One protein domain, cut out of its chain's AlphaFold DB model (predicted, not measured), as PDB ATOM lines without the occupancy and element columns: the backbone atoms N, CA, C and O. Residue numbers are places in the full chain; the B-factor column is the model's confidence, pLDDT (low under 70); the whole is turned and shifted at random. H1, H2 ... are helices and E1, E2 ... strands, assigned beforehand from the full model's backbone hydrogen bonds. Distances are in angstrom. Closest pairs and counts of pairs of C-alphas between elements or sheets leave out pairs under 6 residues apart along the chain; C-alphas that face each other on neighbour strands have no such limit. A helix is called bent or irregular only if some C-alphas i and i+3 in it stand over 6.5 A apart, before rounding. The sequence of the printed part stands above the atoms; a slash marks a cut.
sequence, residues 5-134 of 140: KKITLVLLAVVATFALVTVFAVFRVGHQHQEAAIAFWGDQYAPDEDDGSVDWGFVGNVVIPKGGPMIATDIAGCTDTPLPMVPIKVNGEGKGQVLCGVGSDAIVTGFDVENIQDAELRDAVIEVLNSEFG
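Overview. This is residues 5 to 134 of the 140 residues of an uncharacterized protein of Alcanivorax nanhaiticus (UniProt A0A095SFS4). One very long helix, H1, sticks out of a small body as an arm with its residues 5 to 22, while its last part, residues 33 to 44, covers one face of a small, strongly twisted sheet of four strands. The short helix H2 packs beside residues 26 to 34 of H1, and H3, near the end of the printed part, only grazes the sheet. The printed part has 130 residues, with three named helices and four named strands in the order H1 H2 E1 E2 E3 E4 H3; the sheet runs E1 E2 E3 E4, all antiparallel, and the class is mixed, helices and strands. The whole is loose, with a radius of gyration of the C-alphas of 18.3 A, and spans 66 by 30 by 27 A, the arm making the length.

Along the chain. H1, residues 5 to 44, begins with C-alpha 5 at (-85.225, 18.078, 40.786) and is 57.1 A long. It has a kink of 34 degrees near residue 38 and is irregular: C-alphas 40 and 43 are 9.1 A apart. H2 holds residues 57 to 63, 10.2 A. E1 is residues 70 to 72, 7.0 A; E2 is residues 85 to 90, 16.5 A, beginning at C-alpha 85 (-49.965, -7.004, 23.907). E3 is residues 96 to 100, 12.9 A, and E4 is residues 107 to 111, 12.2 A. H3, residues 119 to 133, is 20.4 A long and ends at C-alpha 133 (-33.995, -7.248, 14.733).

Arrangement. E1 to E4 form a meander, each strand the antiparallel neighbour of the one before, and each successive pair is a hairpin. E1 and E2 have N 86 and O 71 within hydrogen-bond range at 2.8 A; E2 and E3 have N 97 and O 89 at 2.8 A; E3 and E4 have N 107 and O 100 at 2.8 A. The pairing of E2 is staggered: residues 85 to 87 pair with E1, residues 88 to 90 with E3. H1 is on the sheet, in two layers, a helix on one face of a sheet, at a height over the sheet of 11.7 A. It lies over E2 and E3, along the strands, at 11 degrees to E2 on the local plane; the closest C-alphas of H1 and E2 are those of Ala 37 and Pro 87, 6.2 A. H1 touches H2 with its residues 26 to 34 alone, the same way at a steep tilt of 55 degrees; the closest C-alphas are those of Gly 30 and Val 63, 3.7 A. H2 is not on the sheet. H3 only grazes the sheet with residues 125 to 133; the closest C-alphas of E2 and H3 are those of Val 90 and Phe 133, 6.9 A. H1 and H3 are apart. In H2 and H3 every O i to N i+4 pair is within hydrogen-bond range, in H1 34 of 36.

Size, cuts and confidence. The C-alphas of Lys 5 and Glu 93, the two farthest apart, are 66.8 A apart. Without residues 5 to 22, which stand free, the body spans 41 by 29 by 26 A. The printed part has no cut; the links H1 to H2 and E1 to E2 are long. The model's mean pLDDT over the printed part is 79.2, and 16 residues are under 70, among them residues 48 to 56.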
ATOM      1  N   LYS A   5     -86.092  17.420  41.778       79.56
ATOM      2  CA  LYS A   5     -85.225  18.078  40.786       79.56
ATOM      3  C   LYS A   5     -83.808  18.341  41.303       79.56
ATOM      4  O   LYS A   5     -82.854  18.127  40.565       79.56
ATOM      5  N   LYS A   6     -83.656  18.785  42.556       80.25
ATOM      6  CA  LYS A   6     -82.337  19.020  43.167       80.25
ATOM      7  C   LYS A   6     -81.579  17.710  43.373       80.25
ATOM      8  O   LYS A   6     -80.383  17.673  43.119       80.25
ATOM      9  N   ILE A   7     -82.268  16.641  43.772       84.94
ATOM     10  CA  ILE A   7     -81.654  15.313  43.925       84.94
ATOM     11  C   ILE A   7     -81.159  14.777  42.584       84.94
ATOM     12  O   ILE A   7     -80.018  14.334  42.497       84.94
ATOM     13  N   THR A   8     -81.976  14.859  41.533       86.56
ATOM     14  CA  THR A   8     -81.582  14.397  40.196       86.56
ATOM     15  C   THR A   8     -80.373  15.166  39.662       86.56
ATOM     16  O   THR A   8     -79.477  14.562  39.083       86.56
ATOM     17  N   LEU A   9     -80.309  16.480  39.897       88.88
ATOM     18  CA  LEU A   9     -79.192  17.324  39.458       88.88
ATOM     19  C   LEU A   9     -77.889  16.980  40.198       88.88
ATOM     20  O   LEU A   9     -76.834  16.896  39.575       88.88
ATOM     21  N   VAL A  10     -77.969  16.710  41.506       88.19
ATOM     22  CA  VAL A  10     -76.819  16.250  42.300       88.19
ATOM     23  C   VAL A  10     -76.347  14.871  41.836       88.19
ATOM     24  O   VAL A  10     -75.152  14.682  41.644       88.19
ATOM     25  N   LEU A  11     -77.258  13.925  41.589       89.69
ATOM     26  CA  LEU A  11     -76.912  12.601  41.057       89.69
ATOM     27  C   LEU A  11     -76.226  12.690  39.689       89.69
ATOM     28  O   LEU A  11     -75.201  12.049  39.485       89.69
ATOM     29  N   LEU A  12     -76.741  13.523  38.781       91.31
ATOM     30  CA  LEU A  12     -76.113  13.781  37.482       91.31
ATOM     31  C   LEU A  12     -74.703  14.357  37.636       91.31
ATOM     32  O   LEU A  12     -73.785  13.891  36.969       91.31
ATOM     33  N   ALA A  13     -74.519  15.326  38.535       90.19
ATOM     34  CA  ALA A  13     -73.207  15.903  38.809       90.19
ATOM     35  C   ALA A  13     -72.230  14.864  39.377       90.19
ATOM     36  O   ALA A  13     -71.077  14.819  38.954       90.19
ATOM     37  N   VAL A  14     -72.680  13.989  40.281       92.00
ATOM     38  CA  VAL A  14     -71.857  12.900  40.832       92.00
ATOM     39  C   VAL A  14     -71.460  11.908  39.739       92.00
ATOM     40  O   VAL A  14     -70.280  11.596  39.617       92.00
ATOM     41  N   VAL A  15     -72.406  11.463  38.908       93.00
ATOM     42  CA  VAL A  15     -72.127  10.527  37.804       93.00
ATOM     43  C   VAL A  15     -71.178  11.149  36.781       93.00
ATOM     44  O   VAL A  15     -70.220  10.501  36.370       93.00
ATOM     45  N   ALA A  16     -71.393  12.413  36.407       91.56
ATOM     46  CA  ALA A  16     -70.519  13.124  35.480       91.56
ATOM     47  C   ALA A  16     -69.101  13.293  36.047       91.56
ATOM     48  O   ALA A  16     -68.123  13.077  35.337       91.56
ATOM     49  N   THR A  17     -68.983  13.622  37.336       91.19
ATOM     50  CA  THR A  17     -67.679  13.749  38.000       91.19
ATOM     51  C   THR A  17     -66.971  12.399  38.055       91.19
ATOM     52  O   THR A  17     -65.797  12.316  37.716       91.19
ATOM     53  N   PHE A  18     -67.683  11.330  38.419       91.00
ATOM     54  CA  PHE A  18     -67.124   9.981  38.449       91.00
ATOM     55  C   PHE A  18     -66.632   9.547  37.064       91.00
ATOM     56  O   PHE A  18     -65.504   9.088  36.937       91.00
ATOM     57  N   ALA A  19     -67.428   9.773  36.014       87.62
ATOM     58  CA  ALA A  19     -67.021   9.481  34.641       87.62
ATOM     59  C   ALA A  19     -65.751  10.250  34.235       87.62
ATOM     60  O   ALA A  19     -64.830   9.654  33.681       87.62
ATOM     61  N   LEU A  20     -65.666  11.547  34.556       87.75
ATOM     62  CA  LEU A  20     -64.481  12.363  34.274       87.75
ATOM     63  C   LEU A  20     -63.236  11.855  35.008       87.75
ATOM     64  O   LEU A  20     -62.168  11.776  34.403       87.75
ATOM     65  N   VAL A  21     -63.367  11.481  36.285       87.62
ATOM     66  CA  VAL A  21     -62.257  10.920  37.069       87.62
ATOM     67  C   VAL A  21     -61.762   9.612  36.451       87.62
ATOM     68  O   VAL A  21     -60.555   9.437  36.298       87.62
ATOM     69  N   THR A  22     -62.667   8.723  36.038       84.12
ATOM     70  CA  THR A  22     -62.297   7.444  35.415       84.12
ATOM     71  C   THR A  22     -61.588   7.645  34.077       84.12
ATOM     72  O   THR A  22     -60.542   7.044  33.848       84.12
ATOM     73  N   VAL A  23     -62.099   8.527  33.210       83.75
ATOM     74  CA  VAL A  23     -61.458   8.835  31.918       83.75
ATOM     75  C   VAL A  23     -60.069   9.434  32.127       83.75
ATOM     76  O   VAL A  23     -59.116   9.020  31.470       83.75
ATOM     77  N   PHE A  24     -59.927  10.367  33.072       85.62
ATOM     78  CA  PHE A  24     -58.637  10.971  33.390       85.62
ATOM     79  C   PHE A  24     -57.634   9.947  33.939       85.62
ATOM     80  O   PHE A  24     -56.462   9.974  33.565       85.62
ATOM     81  N   ALA A  25     -58.082   9.022  34.793       83.00
ATOM     82  CA  ALA A  25     -57.237   7.954  35.318       83.00
ATOM     83  C   ALA A  25     -56.731   7.027  34.201       83.00
ATOM     84  O   ALA A  25     -55.530   6.777  34.128       83.00
ATOM     85  N   VAL A  26     -57.615   6.585  33.298       80.94
ATOM     86  CA  VAL A  26     -57.239   5.756  32.137       80.94
ATOM     87  C   VAL A  26     -56.247   6.492  31.241       80.94
ATOM     88  O   VAL A  26     -55.226   5.922  30.868       80.94
ATOM     89  N   PHE A  27     -56.500   7.769  30.948       83.25
ATOM     90  CA  PHE A  27     -55.599   8.581  30.132       83.25
ATOM     91  C   PHE A  27     -54.209   8.710  30.761       83.25
ATOM     92  O   PHE A  27     -53.201   8.552  30.079       83.25
ATOM     93  N   ARG A  28     -54.141   8.952  32.075       83.94
ATOM     94  CA  ARG A  28     -52.869   9.053  32.797       83.94
ATOM     95  C   ARG A  28     -52.087   7.741  32.755       83.94
ATOM     96  O   ARG A  28     -50.890   7.767  32.495       83.94
ATOM     97  N   VAL A  29     -52.752   6.620  33.025       81.81
ATOM     98  CA  VAL A  29     -52.130   5.287  33.008       81.81
ATOM     99  C   VAL A  29     -51.633   4.946  31.602       81.81
ATOM    100  O   VAL A  29     -50.509   4.473  31.457       81.81
ATOM    101  N   GLY A  30     -52.430   5.253  30.574       80.00
ATOM    102  CA  GLY A  30     -52.036   5.067  29.180       80.00
ATOM    103  C   GLY A  30     -50.808   5.887  28.808       80.00
ATOM    104  O   GLY A  30     -49.828   5.327  28.336       80.00
ATOM    105  N   HIS A  31     -50.803   7.183  29.132       83.50
ATOM    106  CA  HIS A  31     -49.655   8.052  28.876       83.50
ATOM    107  C   HIS A  31     -48.377   7.551  29.564       83.50
ATOM    108  O   HIS A  31     -47.317   7.518  28.951       83.50
ATOM    109  N   GLN A  32     -48.474   7.110  30.823       82.06
ATOM    110  CA  GLN A  32     -47.325   6.565  31.553       82.06
ATOM    111  C   GLN A  32     -46.787   5.281  30.918       82.06
ATOM    112  O   GLN A  32     -45.576   5.091  30.853       82.06
ATOM    113  N   HIS A  33     -47.670   4.396  30.453       82.81
ATOM    114  CA  HIS A  33     -47.251   3.173  29.776       82.81
ATOM    115  C   HIS A  33     -46.634   3.464  28.406       82.81
ATOM    116  O   HIS A  33     -45.615   2.871  28.073       82.81
ATOM    117  N   GLN A  34     -47.181   4.421  27.652       81.62
ATOM    118  CA  GLN A  34     -46.594   4.863  26.387       81.62
ATOM    119  C   GLN A  34     -45.193   5.444  26.589       81.62
ATOM    120  O   GLN A  34     -44.266   5.042  25.896       81.62
ATOM    121  N   GLU A  35     -45.002   6.327  27.573       84.75
ATOM    122  CA  GLU A  35     -43.674   6.853  27.909       84.75
ATOM    123  C   GLU A  35     -42.707   5.741  28.330       84.75
ATOM    124  O   GLU A  35     -41.553   5.738  27.903       84.75
ATOM    125  N   ALA A  36     -43.174   4.774  29.129       86.06
ATOM    126  CA  ALA A  36     -42.369   3.631  29.541       86.06
ATOM    127  C   ALA A  36     -41.985   2.734  28.355       86.06
ATOM    128  O   ALA A  36     -40.838   2.305  28.281       86.06
ATOM    129  N   ALA A  37     -42.901   2.490  27.417       86.25
ATOM    130  CA  ALA A  37     -42.654   1.709  26.208       86.25
ATOM    131  C   ALA A  37     -41.668   2.413  25.266       86.25
ATOM    132  O   ALA A  37     -40.695   1.805  24.826       86.25
ATOM    133  N   ILE A  38     -41.850   3.715  25.027       85.50
ATOM    134  CA  ILE A  38     -40.933   4.529  24.216       85.50
ATOM    135  C   ILE A  38     -39.534   4.534  24.841       85.50
ATOM    136  O   ILE A  38     -38.544   4.292  24.154       85.50
ATOM    137  N   ALA A  39     -39.439   4.750  26.156       86.81
ATOM    138  CA  ALA A  39     -38.166   4.694  26.872       86.81
ATOM    139  C   ALA A  39     -37.550   3.286  26.860       86.81
ATOM    140  O   ALA A  39     -36.329   3.142  26.803       86.81
ATOM    141  N   PHE A  40     -38.385   2.246  26.914       87.62
ATOM    142  CA  PHE A  40     -37.961   0.858  26.838       87.62
ATOM    143  C   PHE A  40     -37.350   0.538  25.473       87.62
ATOM    144  O   PHE A  40     -36.243  -0.004  25.442       87.62
ATOM    145  N   TRP A  41     -38.006   0.894  24.370       86.75
ATOM    146  CA  TRP A  41     -37.483   0.665  23.024       86.75
ATOM    147  C   TRP A  41     -36.273   1.544  22.695       86.75
ATOM    148  O   TRP A  41     -35.341   1.071  22.045       86.75
ATOM    149  N   GLY A  42     -36.237   2.787  23.184       85.31
ATOM    150  CA  GLY A  42     -35.133   3.711  22.928       85.31
ATOM    151  C   GLY A  42     -34.925   3.912  21.427       85.31
ATOM    152  O   GLY A  42     -35.845   4.317  20.723       85.31
ATOM    153  N   ASP A  43     -33.736   3.580  20.927       82.62
ATOM    154  CA  ASP A  43     -33.391   3.717  19.504       82.62
ATOM    155  C   ASP A  43     -34.174   2.759  18.583       82.62
ATOM    156  O   ASP A  43     -34.213   2.976  17.376       82.62
ATOM    157  N   GLN A  44     -34.800   1.711  19.135       74.19
ATOM    158  CA  GLN A  44     -35.654   0.767  18.390       74.19
ATOM    159  C   GLN A  44     -37.103   1.260  18.266       74.19
ATOM    160  O   GLN A  44     -37.958   0.552  17.740       74.19
ATOM    161  N   TYR A  45     -37.412   2.448  18.788       81.25
ATOM    162  CA  TYR A  45     -38.744   3.016  18.682       81.25
ATOM    163  C   TYR A  45     -38.991   3.560  17.269       81.25
ATOM    164  O   TYR A  45     -38.378   4.548  16.861       81.25
ATOM    165  N   ALA A  46     -39.931   2.945  16.553       74.69
ATOM    166  CA  ALA A  46     -40.353   3.351  15.215       74.69
ATOM    167  C   ALA A  46     -41.811   3.864  15.244       74.69
ATOM    168  O   ALA A  46     -42.742   3.079  15.080       74.69
ATOM    169  N   PRO A  47     -42.046   5.172  15.481       70.38
ATOM    170  CA  PRO A  47     -43.399   5.742  15.576       70.38
ATOM    171  C   PRO A  47     -44.155   5.803  14.243       70.38
ATOM    172  O   PRO A  47     -45.380   5.931  14.248       70.38
ATOM    173  N   ASP A  48     -43.425   5.771  13.126       69.12
ATOM    174  CA  ASP A  48     -43.947   5.977  11.771       69.12
ATOM    175  C   ASP A  48     -44.158   4.659  11.004       69.12
ATOM    176  O   ASP A  48     -44.609   4.684   9.856       69.12
ATOM    177  N   GLU A  49     -43.830   3.514  11.610       63.62
ATOM    178  CA  GLU A  49     -44.147   2.209  11.036       63.62
ATOM    179  C   GLU A  49     -45.639   1.933  11.229       63.62
ATOM    180  O   GLU A  49     -46.161   1.833  12.342       63.62
ATOM    181  N   ASP A  50     -46.341   1.927  10.098       54.06
ATOM    182  CA  ASP A  50     -47.788   1.787   9.985       54.06
ATOM    183  C   ASP A  50     -48.162   0.310  10.203       54.06
ATOM    184  O   ASP A  50     -48.560  -0.404   9.281       54.06
ATOM    185  N   ASP A  51     -47.984  -0.166  11.438       53.75
ATOM    186  CA  ASP A  51     -48.461  -1.471  11.891       53.75
ATOM    187  C   ASP A  51     -49.982  -1.412  11.917       53.75
ATOM    188  O   ASP A  51     -50.598  -0.962  12.889       53.75
ATOM    189  N   GLY A  52     -50.559  -1.763  10.763       51.84
ATOM    190  CA  GLY A  52     -51.955  -1.597  10.378       51.84
ATOM    191  C   GLY A  52     -52.891  -1.457  11.566       51.84
ATOM    192  O   GLY A  52     -53.084  -2.409  12.311       51.84
ATOM    193  N   SER A  53     -53.454  -0.256  11.726       53.19
ATOM    194  CA  SER A  53     -54.275   0.173  12.859       53.19
ATOM    195  C   SER A  53     -55.250  -0.904  13.351       53.19
ATOM    196  O   SER A  53     -56.400  -0.972  12.901       53.19
ATOM    197  N   VAL A  54     -54.812  -1.739  14.290       61.41
ATOM    198  CA  VAL A  54     -55.704  -2.663  14.980       61.41
ATOM    199  C   VAL A  54     -56.506  -1.821  15.964       61.41
ATOM    200  O   VAL A  54     -55.938  -1.143  16.820       61.41
ATOM    201  N   ASP A  55     -57.830  -1.800  15.811       66.00
ATOM    202  CA  ASP A  55     -58.703  -1.125  16.769       66.00
ATOM    203  C   ASP A  55     -58.829  -1.988  18.025       66.00
ATOM    204  O   ASP A  55     -59.557  -2.982  18.058       66.00
ATOM    205  N   TRP A  56     -58.120  -1.591  19.078       68.38
ATOM    206  CA  TRP A  56     -58.131  -2.264  20.376       68.38
ATOM    207  C   TRP A  56     -59.264  -1.759  21.291       68.38
ATOM    208  O   TRP A  56     -59.288  -2.039  22.494       68.38
ATOM    209  N   GLY A  57     -60.199  -0.974  20.742       72.81
ATOM    210  CA  GLY A  57     -61.224  -0.255  21.489       72.81
ATOM    211  C   GLY A  57     -60.669   0.972  22.223       72.81
ATOM    212  O   GLY A  57     -59.472   1.245  22.228       72.81
ATOM    213  N   PHE A  58     -61.548   1.739  22.882       68.00
ATOM    214  CA  PHE A  58     -61.177   3.027  23.495       68.00
ATOM    215  C   PHE A  58     -59.992   2.929  24.470       68.00
ATOM    216  O   PHE A  58     -59.080   3.744  24.405       68.00
ATOM    217  N   VAL A  59     -59.996   1.938  25.368       68.81
ATOM    218  CA  VAL A  59     -58.929   1.785  26.370       68.81
ATOM    219  C   VAL A  59     -57.643   1.283  25.719       68.81
ATOM    220  O   VAL A  59     -56.583   1.843  25.976       68.81
ATOM    221  N   GLY A  60     -57.736   0.285  24.836       68.88
ATOM    222  CA  GLY A  60     -56.574  -0.252  24.135       68.88
ATOM    223  C   GLY A  60     -55.875   0.807  23.284       68.88
ATOM    224  O   GLY A  60     -54.668   0.959  23.391       68.88
ATOM    225  N   ASN A  61     -56.627   1.639  22.561       72.75
ATOM    226  CA  ASN A  61     -56.068   2.711  21.727       72.75
ATOM    227  C   ASN A  61     -55.397   3.842  22.529       72.75
ATOM    228  O   ASN A  61     -54.623   4.616  21.968       72.75
ATOM    229  N   VAL A  62     -55.722   3.981  23.818       74.25
ATOM    230  CA  VAL A  62     -55.107   4.976  24.714       74.25
ATOM    231  C   VAL A  62     -53.893   4.401  25.437       74.25
ATOM    232  O   VAL A  62     -52.954   5.140  25.718       74.25
ATOM    233  N   VAL A  63     -53.915   3.109  25.772       76.25
ATOM    234  CA  VAL A  63     -52.874   2.490  26.600       76.25
ATOM    235  C   VAL A  63     -51.798   1.806  25.766       76.25
ATOM    236  O   VAL A  63     -50.632   1.890  26.131       76.25
ATOM    237  N   ILE A  64     -52.153   1.171  24.650       77.31
ATOM    238  CA  ILE A  64     -51.192   0.475  23.792       77.31
ATOM    239  C   ILE A  64     -50.380   1.528  23.016       77.31
ATOM    240  O   ILE A  64     -50.967   2.417  22.388       77.31
ATOM    241  N   PRO A  65     -49.039   1.491  23.091       73.44
ATOM    242  CA  PRO A  65     -48.187   2.392  22.327       73.44
ATOM    243  C   PRO A  65     -48.327   2.141  20.824       73.44
ATOM    244  O   PRO A  65     -48.593   1.026  20.384       73.44
ATOM    245  N   LYS A  66     -48.168   3.209  20.037       75.56
ATOM    246  CA  LYS A  66     -48.153   3.123  18.576       75.56
ATOM    247  C   LYS A  66     -46.736   2.901  18.073       75.56
ATOM    248  O   LYS A  66     -45.838   3.648  18.478       75.56
ATOM    249  N   GLY A  67     -46.607   1.947  17.157       74.75
ATOM    250  CA  GLY A  67     -45.334   1.519  16.600       74.75
ATOM    251  C   GLY A  67     -44.492   0.754  17.613       74.75
ATOM    252  O   GLY A  67     -44.919   0.509  18.745       74.75
ATOM    253  N   GLY A  68     -43.273   0.430  17.194       75.88
ATOM    254  CA  GLY A  68     -42.367  -0.408  17.958       75.88
ATOM    255  C   GLY A  68     -42.819  -1.880  18.000       75.88
ATOM    256  O   GLY A  68     -44.007  -2.190  17.945       75.88
ATOM    257  N   PRO A  69     -41.872  -2.811  18.128       79.06
ATOM    258  CA  PRO A  69     -42.170  -4.235  18.099       79.06
ATOM    259  C   PRO A  69     -42.942  -4.675  19.350       79.06
ATOM    260  O   PRO A  69     -42.527  -4.442  20.492       79.06
ATOM    261  N   MET A  70     -44.074  -5.342  19.125       83.12
ATOM    262  CA  MET A  70     -45.017  -5.791  20.152       83.12
ATOM    263  C   MET A  70     -45.218  -7.308  20.087       83.12
ATOM    264  O   MET A  70     -45.141  -7.915  19.023       83.12
ATOM    265  N   ILE A  71     -45.531  -7.923  21.225       82.12
ATOM    266  CA  ILE A  71     -45.861  -9.348  21.315       82.12
ATOM    267  C   ILE A  71     -47.082  -9.560  22.207       82.12
ATOM    268  O   ILE A  71     -47.345  -8.777  23.121       82.12
ATOM    269  N   ALA A  72     -47.847 -10.617  21.948       83.31
ATOM    270  CA  ALA A  72     -48.991 -10.958  22.776       83.31
ATOM    271  C   ALA A  72     -48.556 -11.324  24.209       83.31
ATOM    272  O   ALA A  72     -47.550 -12.002  24.439       83.31
ATOM    273  N   THR A  73     -49.319 -10.833  25.184       85.56
ATOM    274  CA  THR A  73     -49.020 -10.938  26.622       85.56
ATOM    275  C   THR A  73     -48.926 -12.386  27.113       85.56
ATOM    276  O   THR A  73     -48.128 -12.695  27.998       85.56
ATOM    277  N   ASP A  74     -49.735 -13.272  26.537       80.94
ATOM    278  CA  ASP A  74     -49.764 -14.708  26.816       80.94
ATOM    279  C   ASP A  74     -48.485 -15.416  26.352       80.94
ATOM    280  O   ASP A  74     -47.933 -16.226  27.095       80.94
ATOM    281  N   ILE A  75     -47.972 -15.055  25.174       79.81
ATOM    282  CA  ILE A  75     -46.710 -15.575  24.633       79.81
ATOM    283  C   ILE A  75     -45.529 -15.089  25.472       79.81
ATOM    284  O   ILE A  75     -44.635 -15.866  25.800       79.81
ATOM    285  N   ALA A  76     -45.543 -13.815  25.865       80.88
ATOM    286  CA  ALA A  76     -44.494 -13.208  26.682       80.88
ATOM    287  C   ALA A  76     -44.466 -13.700  28.141       80.88
ATOM    288  O   ALA A  76     -43.556 -13.344  28.889       80.88
ATOM    289  N   GLY A  77     -45.464 -14.477  28.579       81.00
ATOM    290  CA  GLY A  77     -45.594 -14.901  29.975       81.00
ATOM    291  C   GLY A  77     -45.932 -13.755  30.936       81.00
ATOM    292  O   GLY A  77     -45.777 -13.893  32.148       81.00
ATOM    293  N   CYS A  78     -46.417 -12.625  30.421       84.88
ATOM    294  CA  CYS A  78     -46.768 -11.434  31.192       84.88
ATOM    295  C   CYS A  78     -48.183 -11.555  31.808       84.88
ATOM    296  O   CYS A  78     -49.008 -10.657  31.647       84.88
ATOM    297  N   THR A  79     -48.490 -12.643  32.522       79.88
ATOM    298  CA  THR A  79     -49.866 -13.016  32.935       79.88
ATOM    299  C   THR A  79     -50.606 -11.979  33.782       79.88
ATOM    300  O   THR A  79     -51.834 -11.940  33.760       79.88
ATOM    301  N   ASP A  80     -49.876 -11.130  34.506       82.00
ATOM    302  CA  ASP A  80     -50.448 -10.082  35.359       82.00
ATOM    303  C   ASP A  80     -50.661  -8.753  34.617       82.00
ATOM    304  O   ASP A  80     -51.142  -7.774  35.191       82.00
ATOM    305  N   THR A  81     -50.313  -8.692  33.328       82.94
ATOM    306  CA  THR A  81     -50.489  -7.484  32.524       82.94
ATOM    307  C   THR A  81     -51.915  -7.431  31.979       82.94
ATOM    308  O   THR A  81     -52.316  -8.320  31.232       82.94
ATOM    309  N   PRO A  82     -52.696  -6.376  32.272       78.50
ATOM    310  CA  PRO A  82     -54.083  -6.253  31.817       78.50
ATOM    311  C   PRO A  82     -54.224  -5.913  30.319       78.50
ATOM    312  O   PRO A  82     -55.327  -5.609  29.864       78.50
ATOM    313  N   LEU A  83     -53.125  -5.910  29.562       79.62
ATOM    314  CA  LEU A  83     -53.082  -5.553  28.145       79.62
ATOM    315  C   LEU A  83     -53.012  -6.811  27.275       79.62
ATOM    316  O   LEU A  83     -52.415  -7.799  27.700       79.62
ATOM    317  N   PRO A  84     -53.579  -6.788  26.056       77.88
ATOM    318  CA  PRO A  84     -53.498  -7.917  25.130       77.88
ATOM    319  C   PRO A  84     -52.102  -8.087  24.513       77.88
ATOM    320  O   PRO A  84     -51.738  -9.193  24.122       77.88
ATOM    321  N   MET A  85     -51.326  -7.004  24.434       84.06
ATOM    322  CA  MET A  85     -49.965  -7.004  23.907       84.06
ATOM    323  C   MET A  85     -49.042  -6.178  24.793       84.06
ATOM    324  O   MET A  85     -49.484  -5.227  25.445       84.06
ATOM    325  N   VAL A  86     -47.756  -6.512  24.753       87.31
ATOM    326  CA  VAL A  86     -46.680  -5.850  25.485       87.31
ATOM    327  C   VAL A  86     -45.504  -5.511  24.562       87.31
ATOM    328  O   VAL A  86     -45.250  -6.243  23.602       87.31
ATOM    329  N   PRO A  87     -44.765  -4.429  24.852       87.50
ATOM    330  CA  PRO A  87     -43.526  -4.104  24.153       87.50
ATOM    331  C   PRO A  87     -42.478  -5.211  24.285       87.50
ATOM    332  O   PRO A  87     -42.221  -5.695  25.391       87.50
ATOM    333  N   ILE A  88     -41.822  -5.550  23.175       86.69
ATOM    334  CA  ILE A  88     -40.663  -6.449  23.121       86.69
ATOM    335  C   ILE A  88     -39.474  -5.727  22.487       86.69
ATOM    336  O   ILE A  88     -39.647  -4.850  21.649       86.69
ATOM    337  N   LYS A  89     -38.254  -6.070  22.893       83.94
ATOM    338  CA  LYS A  89     -37.028  -5.611  22.234       83.94
ATOM    339  C   LYS A  89     -35.930  -6.655  22.338       83.94
ATOM    340  O   LYS A  89     -35.956  -7.498  23.234       83.94
ATOM    341  N   VAL A  90     -34.912  -6.525  21.497       79.88
ATOM    342  CA  VAL A  90     -33.660  -7.269  21.652       79.88
ATOM    343  C   VAL A  90     -32.599  -6.328  22.210       79.88
ATOM    344  O   VAL A  90     -32.380  -5.238  21.682       79.88
ATOM    345  N   ASN A  91     -31.969  -6.691  23.327       74.62
ATOM    346  CA  ASN A  91     -30.924  -5.859  23.921       74.62
ATOM    347  C   ASN A  91     -29.605  -5.951  23.120       74.62
ATOM    348  O   ASN A  91     -29.453  -6.783  22.230       74.62
ATOM    349  N   GLY A  92     -28.611  -5.122  23.459       68.06
ATOM    350  CA  GLY A  92     -27.304  -5.130  22.779       68.06
ATOM    351  C   GLY A  92     -26.482  -6.421  22.935       68.06
ATOM    352  O   GLY A  92     -25.424  -6.532  22.326       68.06
ATOM    353  N   GLU A  93     -26.952  -7.380  23.740       71.06
ATOM    354  CA  GLU A  93     -26.379  -8.724  23.900       71.06
ATOM    355  C   GLU A  93     -27.162  -9.792  23.112       71.06
ATOM    356  O   GLU A  93     -26.927 -10.978  23.311       71.06
ATOM    357  N   GLY A  94     -28.132  -9.405  22.276       67.94
ATOM    358  CA  GLY A  94     -28.948 -10.344  21.498       67.94
ATOM    359  C   GLY A  94     -30.068 -11.035  22.285       67.94
ATOM    360  O   GLY A  94     -30.747 -11.895  21.734       67.94
ATOM    361  N   LYS A  95     -30.304 -10.661  23.550       75.12
ATOM    362  CA  LYS A  95     -31.343 -11.266  24.401       75.12
ATOM    363  C   LYS A  95     -32.672 -10.532  24.270       75.12
ATOM    364  O   LYS A  95     -32.717  -9.300  24.363       75.12
ATOM    365  N   GLY A  96     -33.754 -11.297  24.146       81.12
ATOM    366  CA  GLY A  96     -35.116 -10.780  24.188       81.12
ATOM    367  C   GLY A  96     -35.462 -10.209  25.566       81.12
ATOM    368  O   GLY A  96     -35.152 -10.789  26.609       81.12
ATOM    369  N   GLN A  97     -36.106  -9.049  25.580       87.06
ATOM    370  CA  GLN A  97     -36.677  -8.422  26.768       87.06
ATOM    371  C   GLN A  97     -38.104  -7.990  26.462       87.06
ATOM    372  O   GLN A  97     -38.384  -7.553  25.348       87.06
ATOM    373  N   VAL A  98     -38.983  -8.053  27.455       90.00
ATOM    374  CA  VAL A  98     -40.365  -7.566  27.355       90.00
ATOM    375  C   VAL A  98     -40.685  -6.632  28.514       90.00
ATOM    376  O   VAL A  98     -40.116  -6.755  29.603       90.00
ATOM    377  N   LEU A  99     -41.583  -5.679  28.276       89.75
ATOM    378  CA  LEU A  99     -42.098  -4.772  29.297       89.75
ATOM    379  C   LEU A  99     -43.483  -5.250  29.755       89.75
ATOM    380  O   LEU A  99     -44.493  -4.923  29.136       89.75
ATOM    381  N   CYS A 100     -43.533  -6.015  30.846       88.38
ATOM    382  CA  CYS A 100     -44.795  -6.436  31.457       88.38
ATOM    383  C   CYS A 100     -45.338  -5.337  32.386       88.38
ATOM    384  O   CYS A 100     -44.567  -4.625  33.024       88.38
ATOM    385  N   GLY A 101     -46.658  -5.251  32.551       85.56
ATOM    386  CA  GLY A 101     -47.319  -4.326  33.476       85.56
ATOM    387  C   GLY A 101     -47.622  -2.944  32.884       85.56
ATOM    388  O   GLY A 101     -47.321  -2.641  31.731       85.56
ATOM    389  N   VAL A 102     -48.275  -2.091  33.679       81.06
ATOM    390  CA  VAL A 102     -48.746  -0.763  33.247       81.06
ATOM    391  C   VAL A 102     -48.446   0.274  34.329       81.06
ATOM    392  O   VAL A 102     -48.625   0.012  35.517       81.06
ATOM    393  N   GLY A 103     -48.009   1.472  33.932       73.56
ATOM    394  CA  GLY A 103     -47.722   2.561  34.869       73.56
ATOM    395  C   GLY A 103     -46.530   2.262  35.784       73.56
ATOM    396  O   GLY A 103     -45.464   1.880  35.312       73.56
ATOM    397  N   SER A 104     -46.698   2.462  37.096       71.69
ATOM    398  CA  SER A 104     -45.635   2.255  38.096       71.69
ATOM    399  C   SER A 104     -45.260   0.793  38.330       71.69
ATOM    400  O   SER A 104     -44.191   0.535  38.873       71.69
ATOM    401  N   ASP A 105     -46.130  -0.134  37.933       77.56
ATOM    402  CA  ASP A 105     -45.932  -1.574  38.120       77.56
ATOM    403  C   ASP A 105     -45.296  -2.227  36.882       77.56
ATOM    404  O   ASP A 105     -45.195  -3.450  36.802       77.56
ATOM    405  N   ALA A 106     -44.884  -1.420  35.897       83.06
ATOM    406  CA  ALA A 106     -44.212  -1.913  34.710       83.06
ATOM    407  C   ALA A 106     -42.798  -2.413  35.051       83.06
ATOM    408  O   ALA A 106     -41.988  -1.691  35.637       83.06
ATOM    409  N   ILE A 107     -42.495  -3.648  34.660       86.06
ATOM    410  CA  ILE A 107     -41.217  -4.316  34.898       86.06
ATOM    411  C   ILE A 107     -40.648  -4.854  33.589       86.06
ATOM    412  O   ILE A 107     -41.372  -5.352  32.730       86.06
ATOM    413  N   VAL A 108     -39.327  -4.774  33.452       87.94
ATOM    414  CA  VAL A 108     -38.617  -5.402  32.337       87.94
ATOM    415  C   VAL A 108     -38.256  -6.825  32.735       87.94
ATOM    416  O   VAL A 108     -37.553  -7.031  33.727       87.94
ATOM    417  N   THR A 109     -38.712  -7.798  31.957       86.06
ATOM    418  CA  THR A 109     -38.385  -9.214  32.141       86.06
ATOM    419  C   THR A 109     -37.639  -9.749  30.922       86.06
ATOM    420  O   THR A 109     -37.701  -9.185  29.827       86.06
ATOM    421  N   GLY A 110     -36.860 -10.813  31.125       83.19
ATOM    422  CA  GLY A 110     -36.242 -11.535  30.016       83.19
ATOM    423  C   GLY A 110     -37.304 -12.310  29.248       83.19
ATOM    424  O   GLY A 110     -38.158 -12.946  29.865       83.19
ATOM    425  N   PHE A 111     -37.236 -12.257  27.923       82.62
ATOM    426  CA  PHE A 111     -38.081 -13.040  27.036       82.62
ATOM    427  C   PHE A 111     -37.221 -14.038  26.279       82.62
ATOM    428  O   PHE A 111     -36.332 -13.664  25.514       82.62
ATOM    429  N   ASP A 112     -37.493 -15.308  26.539       76.31
ATOM    430  CA  ASP A 112     -36.814 -16.433  25.927       76.31
ATOM    431  C   ASP A 112     -37.816 -17.173  25.043       76.31
ATOM    432  O   ASP A 112     -38.788 -17.766  25.523       76.31
ATOM    433  N   VAL A 113     -37.569 -17.081  23.739       73.25
ATOM    434  CA  VAL A 113     -38.424 -17.624  22.685       73.25
ATOM    435  C   VAL A 113     -38.451 -19.154  22.744       73.25
ATOM    436  O   VAL A 113     -39.447 -19.766  22.359       73.25
ATOM    437  N   GLU A 114     -37.408 -19.795  23.283       73.12
ATOM    438  CA  GLU A 114     -37.347 -21.254  23.405       73.12
ATOM    439  C   GLU A 114     -38.363 -21.808  24.410       73.12
ATOM    440  O   GLU A 114     -38.802 -22.954  24.278       73.12
ATOM    441  N   ASN A 115     -38.820 -20.982  25.358       73.38
ATOM    442  CA  ASN A 115     -39.834 -21.366  26.343       73.38
ATOM    443  C   ASN A 115     -41.265 -21.410  25.777       73.38
ATOM    444  O   ASN A 115     -42.189 -21.842  26.474       73.38
ATOM    445  N   ILE A 116     -41.473 -21.006  24.518       75.69
ATOM    446  CA  ILE A 116     -42.758 -21.162  23.833       75.69
ATOM    447  C   ILE A 116     -42.978 -22.654  23.533       75.69
ATOM    448  O   ILE A 116     -42.240 -23.275  22.766       75.69
ATOM    449  N   GLN A 117     -44.008 -23.239  24.155       76.25
ATOM    450  CA  GLN A 117     -44.313 -24.675  24.041       76.25
ATOM    451  C   GLN A 117     -44.802 -25.078  22.645       76.25
ATOM    452  O   GLN A 117     -44.573 -26.206  22.209       76.25
ATOM    453  N   ASP A 118     -45.495 -24.171  21.959       79.38
ATOM    454  CA  ASP A 118     -45.994 -24.392  20.609       79.38
ATOM    455  C   ASP A 118     -44.869 -24.146  19.595       79.38
ATOM    456  O   ASP A 118     -44.349 -23.037  19.486       79.38
ATOM    457  N   ALA A 119     -44.469 -25.194  18.871       79.50
ATOM    458  CA  ALA A 119     -43.358 -25.129  17.928       79.50
ATOM    459  C   ALA A 119     -43.665 -24.261  16.697       79.50
ATOM    460  O   ALA A 119     -42.766 -23.587  16.210       79.50
ATOM    461  N   GLU A 120     -44.911 -24.253  16.219       79.75
ATOM    462  CA  GLU A 120     -45.316 -23.436  15.069       79.75
ATOM    463  C   GLU A 120     -45.319 -21.955  15.457       79.75
ATOM    464  O   GLU A 120     -44.773 -21.115  14.743       79.75
ATOM    465  N   LEU A 121     -45.846 -21.648  16.646       76.44
ATOM    466  CA  LEU A 121     -45.811 -20.299  17.200       76.44
ATOM    467  C   LEU A 121     -44.382 -19.835  17.486       76.44
ATOM    468  O   LEU A 121     -44.033 -18.696  17.195       76.44
ATOM    469  N   ARG A 122     -43.549 -20.716  18.044       78.50
ATOM    470  CA  ARG A 122     -42.143 -20.428  18.317       78.50
ATOM    471  C   ARG A 122     -41.396 -20.088  17.035       78.50
ATOM    472  O   ARG A 122     -40.728 -19.061  16.993       78.50
ATOM    473  N   ASP A 123     -41.525 -20.912  15.999       79.88
ATOM    474  CA  ASP A 123     -40.827 -20.699  14.731       79.88
ATOM    475  C   ASP A 123     -41.304 -19.404  14.051       79.88
ATOM    476  O   ASP A 123     -40.475 -18.633  13.566       79.88
ATOM    477  N   ALA A 124     -42.608 -19.102  14.110       78.81
ATOM    478  CA  ALA A 124     -43.163 -17.842  13.615       78.81
ATOM    479  C   ALA A 124     -42.625 -16.620  14.380       78.81
ATOM    480  O   ALA A 124     -42.246 -15.620  13.773       78.81
ATOM    481  N   VAL A 125     -42.542 -16.694  15.713       75.62
ATOM    482  CA  VAL A 125     -41.964 -15.622  16.540       75.62
ATOM    483  C   VAL A 125     -40.474 -15.451  16.234       75.62
ATOM    484  O   VAL A 125     -40.020 -14.325  16.069       75.62
ATOM    485  N   ILE A 126     -39.712 -16.540  16.091       77.12
ATOM    486  CA  ILE A 126     -38.295 -16.493  15.697       77.12
ATOM    487  C   ILE A 126     -38.131 -15.835  14.322       77.12
ATOM    488  O   ILE A 126     -37.220 -15.029  14.137       77.12
ATOM    489  N   GLU A 127     -38.978 -16.171  13.349       79.38
ATOM    490  CA  GLU A 127     -38.941 -15.583  12.009       79.38
ATOM    491  C   GLU A 127     -39.183 -14.071  12.050       79.38
ATOM    492  O   GLU A 127     -38.369 -13.310  11.522       79.38
ATOM    493  N   VAL A 128     -40.243 -13.635  12.739       75.56
ATOM    494  CA  VAL A 128     -40.577 -12.210  12.893       75.56
ATOM    495  C   VAL A 128     -39.460 -11.472  13.622       75.56
ATOM    496  O   VAL A 128     -38.963 -10.472  13.119       75.56
ATOM    497  N   LEU A 129     -38.978 -11.989  14.756       74.12
ATOM    498  CA  LEU A 129     -37.900 -11.343  15.507       74.12
ATOM    499  C   LEU A 129     -36.599 -11.255  14.698       74.12
ATOM    500  O   LEU A 129     -35.914 -10.238  14.753       74.12
ATOM    501  N   ASN A 130     -36.260 -12.282  13.917       74.25
ATOM    502  CA  ASN A 130     -35.089 -12.233  13.041       74.25
ATOM    503  C   ASN A 130     -35.259 -11.264  11.863       74.25
ATOM    504  O   ASN A 130     -34.259 -10.755  11.354       74.25
ATOM    505  N   SER A 131     -36.493 -11.035  11.408       73.25
ATOM    506  CA  SER A 131     -36.817 -10.030  10.392       73.25
ATOM    507  C   SER A 131     -36.691  -8.612  10.955       73.25
ATOM    508  O   SER A 131     -36.031  -7.777  10.343       73.25
ATOM    509  N   GLU A 132     -37.265  -8.369  12.137       67.88
ATOM    510  CA  GLU A 132     -37.313  -7.058  12.799       67.88
ATOM    511  C   GLU A 132     -35.955  -6.628  13.373       67.88
ATOM    512  O   GLU A 132     -35.535  -5.480  13.244       67.88
ATOM    513  N   PHE A 133     -35.221  -7.557  13.988       70.06
ATOM    514  CA  PHE A 133     -33.995  -7.248  14.733       70.06
ATOM    515  C   PHE A 133     -32.714  -7.793  14.082       70.06
ATOM    516  O   PHE A 133     -31.618  -7.631  14.627       70.06
ATOM    517  N   GLY A 134     -32.821  -8.436  12.915       60.94
ATOM    518  CA  GLY A 134     -31.738  -9.214  12.309       60.94
ATOM    519  C   GLY A 134     -31.501 -10.545  13.037       60.94
ATOM    520  O   GLY A 134     -32.073 -10.798  14.092       60.94
TER     521      GLY A 134